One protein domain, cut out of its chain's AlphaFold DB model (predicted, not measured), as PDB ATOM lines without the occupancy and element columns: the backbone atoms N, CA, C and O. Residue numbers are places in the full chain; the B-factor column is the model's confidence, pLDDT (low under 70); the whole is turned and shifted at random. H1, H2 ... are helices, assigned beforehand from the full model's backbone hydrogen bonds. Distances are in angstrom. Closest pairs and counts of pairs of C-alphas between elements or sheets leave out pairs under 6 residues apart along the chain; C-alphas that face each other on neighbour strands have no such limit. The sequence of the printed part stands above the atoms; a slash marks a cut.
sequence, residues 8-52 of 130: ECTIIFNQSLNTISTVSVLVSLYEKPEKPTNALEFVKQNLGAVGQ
ATOM      1  N   GLU A   8     456.043 463.126 417.817       78.69
ATOM      2  CA  GLU A   8     455.096 464.126 418.319       78.69
ATOM      3  C   GLU A   8     455.584 464.763 419.623       78.69
ATOM      4  O   GLU A   8     455.600 465.987 419.721       78.69
ATOM      5  N   CYS A   9     456.088 463.977 420.583       68.69
ATOM      6  CA  CYS A   9     456.685 464.515 421.809       68.69
ATOM      7  C   CYS A   9     457.876 465.435 421.517       68.69
ATOM      8  O   CYS A   9     458.009 466.481 422.149       68.69
ATOM      9  N   THR A  10     458.719 465.085 420.543       75.94
ATOM     10  CA  THR A  10     459.871 465.910 420.150       75.94
ATOM     11  C   THR A  10     459.426 467.214 419.491       75.94
ATOM     12  O   THR A  10     459.970 468.274 419.805       75.94
ATOM     13  N   ILE A  11     458.424 467.170 418.612       80.19
ATOM     14  CA  ILE A  11     457.868 468.363 417.960       80.19
ATOM     15  C   ILE A  11     457.220 469.282 418.999       80.19
ATOM     16  O   ILE A  11     457.528 470.472 419.037       80.19
ATOM     17  N   ILE A  12     456.392 468.728 419.888       79.81
ATOM     18  CA  ILE A  12     455.712 469.474 420.955       79.81
ATOM     19  C   ILE A  12     456.734 470.105 421.905       79.81
ATOM     20  O   ILE A  12     456.611 471.280 422.249       79.81
ATOM     21  N   PHE A  13     457.775 469.363 422.289       83.50
ATOM     22  CA  PHE A  13     458.837 469.874 423.153       83.50
ATOM     23  C   PHE A  13     459.602 471.031 422.497       83.50
ATOM     24  O   PHE A  13     459.762 472.085 423.111       83.50
ATOM     25  N   ASN A  14     460.004 470.889 421.231       78.12
ATOM     26  CA  ASN A  14     460.691 471.955 420.499       78.12
ATOM     27  C   ASN A  14     459.799 473.187 420.290       78.12
ATOM     28  O   ASN A  14     460.256 474.320 420.449       78.12
ATOM     29  N   GLN A  15     458.514 472.987 419.988       79.94
ATOM     30  CA  GLN A  15     457.558 474.081 419.836       79.94
ATOM     31  C   GLN A  15     457.320 474.813 421.165       79.94
ATOM     32  O   GLN A  15     457.263 476.046 421.192       79.94
ATOM     33  N   SER A  16     457.264 474.074 422.277       81.19
ATOM     34  CA  SER A  16     457.173 474.644 423.622       81.19
ATOM     35  C   SER A  16     458.420 475.461 423.974       81.19
ATOM     36  O   SER A  16     458.292 476.594 424.433       81.19
ATOM     37  N   LEU A  17     459.623 474.934 423.718       78.19
ATOM     38  CA  LEU A  17     460.879 475.651 423.966       78.19
ATOM     39  C   LEU A  17     460.990 476.942 423.142       78.19
ATOM     40  O   LEU A  17     461.376 477.983 423.676       78.19
ATOM     41  N   ASN A  18     460.598 476.906 421.867       74.75
ATOM     42  CA  ASN A  18     460.620 478.078 420.988       74.75
ATOM     43  C   ASN A  18     459.642 479.175 421.464       74.75
ATOM     44  O   ASN A  18     459.982 480.359 421.527       74.75
ATOM     45  N   THR A  19     458.448 478.768 421.905       82.12
ATOM     46  CA  THR A  19     457.450 479.692 422.468       82.12
ATOM     47  C   THR A  19     457.983 480.382 423.731       82.12
ATOM     48  O   THR A  19     457.853 481.598 423.869       82.12
ATOM     49  N   ILE A  20     458.648 479.634 424.621       81.75
ATOM     50  CA  ILE A  20     459.248 480.171 425.855       81.75
ATOM     51  C   ILE A  20     460.374 481.169 425.538       81.75
ATOM     52  O   ILE A  20     460.409 482.257 426.116       81.75
ATOM     53  N   SER A  21     461.260 480.836 424.591       76.69
ATOM     54  CA  SER A  21     462.354 481.721 424.163       76.69
ATOM     55  C   SER A  21     461.829 483.056 423.619       76.69
ATOM     56  O   SER A  21     462.284 484.122 424.035       76.69
ATOM     57  N   THR A  22     460.795 483.012 422.774       80.19
ATOM     58  CA  THR A  22     460.181 484.213 422.184       80.19
ATOM     59  C   THR A  22     459.580 485.134 423.249       80.19
ATOM     60  O   THR A  22     459.801 486.345 423.222       80.19
ATOM     61  N   VAL A  23     458.850 484.572 424.219       83.50
ATOM     62  CA  VAL A  23     458.247 485.349 425.313       83.50
ATOM     63  C   VAL A  23     459.325 486.006 426.173       83.50
ATOM     64  O   VAL A  23     459.211 487.189 426.485       83.50
ATOM     65  N   SER A  24     460.400 485.285 426.499       80.88
ATOM     66  CA  SER A  24     461.502 485.829 427.299       80.88
ATOM     67  C   SER A  24     462.181 487.023 426.619       80.88
ATOM     68  O   SER A  24     462.410 488.042 427.266       80.88
ATOM     69  N   VAL A  25     462.467 486.933 425.315       79.25
ATOM     70  CA  VAL A  25     463.107 488.027 424.556       79.25
ATOM     71  C   VAL A  25     462.211 489.265 424.497       79.25
ATOM     72  O   VAL A  25     462.697 490.390 424.632       79.25
ATOM     73  N   LEU A  26     460.899 489.072 424.333       78.31
ATOM     74  CA  LEU A  26     459.932 490.168 424.344       78.31
ATOM     75  C   LEU A  26     459.855 490.830 425.723       78.31
ATOM     76  O   LEU A  26     459.897 492.053 425.798       78.31
ATOM     77  N   VAL A  27     459.815 490.060 426.812       79.12
ATOM     78  CA  VAL A  27     459.813 490.609 428.180       79.12
ATOM     79  C   VAL A  27     461.070 491.450 428.437       79.12
ATOM     80  O   VAL A  27     460.959 492.589 428.888       79.12
ATOM     81  N   SER A  28     462.251 490.966 428.041       71.38
ATOM     82  CA  SER A  28     463.515 491.700 428.210       71.38
ATOM     83  C   SER A  28     463.611 492.998 427.392       71.38
ATOM     84  O   SER A  28     464.393 493.885 427.740       71.38
ATOM     85  N   LEU A  29     462.827 493.139 426.315       67.12
ATOM     86  CA  LEU A  29     462.691 494.398 425.573       67.12
ATOM     87  C   LEU A  29     461.857 495.440 426.319       67.12
ATOM     88  O   LEU A  29     462.102 496.634 426.156       67.12
ATOM     89  N   TYR A  30     460.877 494.998 427.108       65.69
ATOM     90  CA  TYR A  30     459.994 495.882 427.870       65.69
ATOM     91  C   TYR A  30     460.543 496.224 429.266       65.69
ATOM     92  O   TYR A  30     460.174 497.261 429.809       65.69
ATOM     93  N   GLU A  31     461.442 495.411 429.834       71.00
ATOM     94  CA  GLU A  31     462.089 495.688 431.131       71.00
ATOM     95  C   GLU A  31     463.192 496.761 431.072       71.00
ATOM     96  O   GLU A  31     463.547 497.336 432.101       71.00
ATOM     97  N   LYS A  32     463.736 497.073 429.888       57.66
ATOM     98  CA  LYS A  32     464.710 498.164 429.726       57.66
ATOM     99  C   LYS A  32     463.976 499.508 429.559       57.66
ATOM    100  O   LYS A  32     463.211 499.650 428.607       57.66
ATOM    101  N   PRO A  33     464.210 500.517 430.424       55.94
ATOM    102  CA  PRO A  33     463.482 501.792 430.376       55.94
ATOM    103  C   PRO A  33     463.839 502.679 429.166       55.94
ATOM    104  O   PRO A  33     463.065 503.570 428.820       55.94
ATOM    105  N   GLU A  34     464.961 502.428 428.484       56.06
ATOM    106  CA  GLU A  34     465.291 503.053 427.197       56.06
ATOM    107  C   GLU A  34     464.919 502.125 426.035       56.06
ATOM    108  O   GLU A  34     465.425 501.006 425.929       56.06
ATOM    109  N   LYS A  35     464.050 502.601 425.130       58.91
ATOM    110  CA  LYS A  35     463.726 501.883 423.888       58.91
ATOM    111  C   LYS A  35     465.021 501.670 423.094       58.91
ATOM    112  O   LYS A  35     465.642 502.666 422.723       58.91
ATOM    113  N   PRO A  36     465.420 500.423 422.779       61.44
ATOM    114  CA  PRO A  36     466.585 500.198 421.937       61.44
ATOM    115  C   PRO A  36     466.374 500.898 420.591       61.44
ATOM    116  O   PRO A  36     465.335 500.720 419.954       61.44
ATOM    117  N   THR A  37     467.365 501.681 420.151       67.38
ATOM    118  CA  THR A  37     467.339 502.482 418.910       67.38
ATOM    119  C   THR A  37     466.940 501.657 417.680       67.38
ATOM    120  O   THR A  37     466.361 502.185 416.734       67.38
ATOM    121  N   ASN A  38     467.200 500.345 417.708       74.44
ATOM    122  CA  ASN A  38     466.735 499.383 416.718       74.44
ATOM    123  C   ASN A  38     466.257 498.088 417.407       74.44
ATOM    124  O   ASN A  38     467.017 497.137 417.590       74.44
ATOM    125  N   ALA A  39     464.983 498.053 417.808       73.88
ATOM    126  CA  ALA A  39     464.366 496.888 418.449       73.88
ATOM    127  C   ALA A  39     464.444 495.612 417.591       73.88
ATOM    128  O   ALA A  39     464.547 494.513 418.128       73.88
ATOM    129  N   LEU A  40     464.439 495.751 416.261       73.69
ATOM    130  CA  LEU A  40     464.512 494.620 415.338       73.69
ATOM    131  C   LEU A  40     465.887 493.937 415.379       73.69
ATOM    132  O   LEU A  40     465.953 492.711 415.388       73.69
ATOM    133  N   GLU A  41     466.973 494.712 415.442       71.38
ATOM    134  CA  GLU A  41     468.334 494.181 415.617       71.38
ATOM    135  C   GLU A  41     468.487 493.435 416.946       71.38
ATOM    136  O   GLU A  41     469.043 492.338 416.978       71.38
ATOM    137  N   PHE A  42     467.918 493.969 418.031       71.69
ATOM    138  CA  PHE A  42     467.949 493.304 419.336       71.69
ATOM    139  C   PHE A  42     467.241 491.943 419.300       71.69
ATOM    140  O   PHE A  42     467.788 490.951 419.780       71.69
ATOM    141  N   VAL A  43     466.054 491.866 418.690       74.81
ATOM    142  CA  VAL A  43     465.329 490.595 418.520       74.81
ATOM    143  C   VAL A  43     466.143 489.606 417.681       74.81
ATOM    144  O   VAL A  43     466.268 488.446 418.061       74.81
ATOM    145  N   LYS A  44     466.747 490.056 416.574       70.50
ATOM    146  CA  LYS A  44     467.562 489.199 415.693       70.50
ATOM    147  C   LYS A  44     468.791 488.611 416.390       70.50
ATOM    148  O   LYS A  44     469.082 487.433 416.199       70.50
ATOM    149  N   GLN A  45     469.487 489.410 417.197       72.25
ATOM    150  CA  GLN A  45     470.653 488.956 417.961       72.25
ATOM    151  C   GLN A  45     470.255 487.959 419.060       72.25
ATOM    152  O   GLN A  45     470.895 486.925 419.217       72.25
ATOM    153  N   ASN A  46     469.162 488.221 419.785       71.12
ATOM    154  CA  ASN A  46     468.725 487.364 420.895       71.12
ATOM    155  C   ASN A  46     468.049 486.057 420.443       71.12
ATOM    156  O   ASN A  46     468.084 485.074 421.175       71.12
ATOM    157  N   LEU A  47     467.461 486.020 419.242       71.69
ATOM    158  CA  LEU A  47     466.899 484.799 418.647       71.69
ATOM    159  C   LEU A  47     467.948 483.948 417.899       71.69
ATOM    160  O   LEU A  47     467.585 483.004 417.204       71.69
ATOM    161  N   GLY A  48     469.241 484.274 418.016       62.16
ATOM    162  CA  GLY A  48     470.337 483.491 417.434       62.16
ATOM    163  C   GLY A  48     470.495 483.619 415.914       62.16
ATOM    164  O   GLY A  48     471.296 482.899 415.327       62.16
ATOM    165  N   ALA A  49     469.770 484.534 415.260       57.34
ATOM    166  CA  ALA A  49     469.859 484.739 413.809       57.34
ATOM    167  C   ALA A  49     471.119 485.518 413.383       57.34
ATOM    168  O   ALA A  49     471.467 485.539 412.205       57.34
ATOM    169  N   VAL A  50     471.799 486.169 414.327       55.72
ATOM    170  CA  VAL A  50     473.034 486.924 414.094       55.72
ATOM    171  C   VAL A  50     474.004 486.551 415.209       55.72
ATOM    172  O   VAL A  50     473.867 487.053 416.319       55.72
ATOM    173  N   GLY A  51     474.949 485.645 414.947       57.12
ATOM    174  CA  GLY A  51     475.987 485.349 415.940       57.12
ATOM    175  C   GLY A  51     476.692 484.001 415.855       57.12
ATOM    176  O   GLY A  51     477.689 483.840 416.543       57.12
ATOM    177  N   GLN A  52     476.256 483.054 415.020       56.97
ATOM    178  CA  GLN A  52     477.168 481.982 414.611       56.97
ATOM    179  C   GLN A  52     478.201 482.611 413.680       56.97
ATOM    180  O   GLN A  52     477.929 482.846 412.501       56.97
TER     181      GLN A  52
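AT A GLANCE: This is residues 8 to 52 of the 130 residues of an uncharacterized protein of Oryzias latipes (UniProt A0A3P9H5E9). One long helix, H1, makes most of the length of the printed part, and beyond its residue 30 a loop, residues 31 to 38, folds back and leads into the short helix H2, which packs on residues 25 to 29 of H1. The first residues of H1, 8 to 17, stick out free. The printed part has 45 residues with two named helices, H1 then H2, and no named strand: all helix. It is loose, with a radius of gyration of the C-alphas of 12.8 A, and spans 41 by 24 by 11 A.

HOW THE PARTS SIT: H1, residues 8 to 30, touches H2, residues 39 to 46, with its residues 25 to 29 alone. The closest C-alphas of the two are those of Val 25 and Asn 46, 6.7 A apart. They run opposite ways at a steep tilt of 46 degrees. In H1 and H2 every O i to N i+4 pair is within hydrogen-bond range.

IN THESE COORDINATES: H1 is 33.5 A long, from C-alpha 8 at (455.096, 464.126, 418.319) to C-alpha 30 at (459.994, 495.882, 427.870). H2 is 10.8 A long and ends with C-alpha 46 at (468.725, 487.364, 420.895).

THE WHOLE: The C-alphas farthest apart, of Glu 8 and Glu 34, are 41.2 A apart. The printed part has no cut, and the link from H1 to H2 is short. Confidence is under 70 at residues 9, 29 to 30, 32 to 37 and 48 to 52.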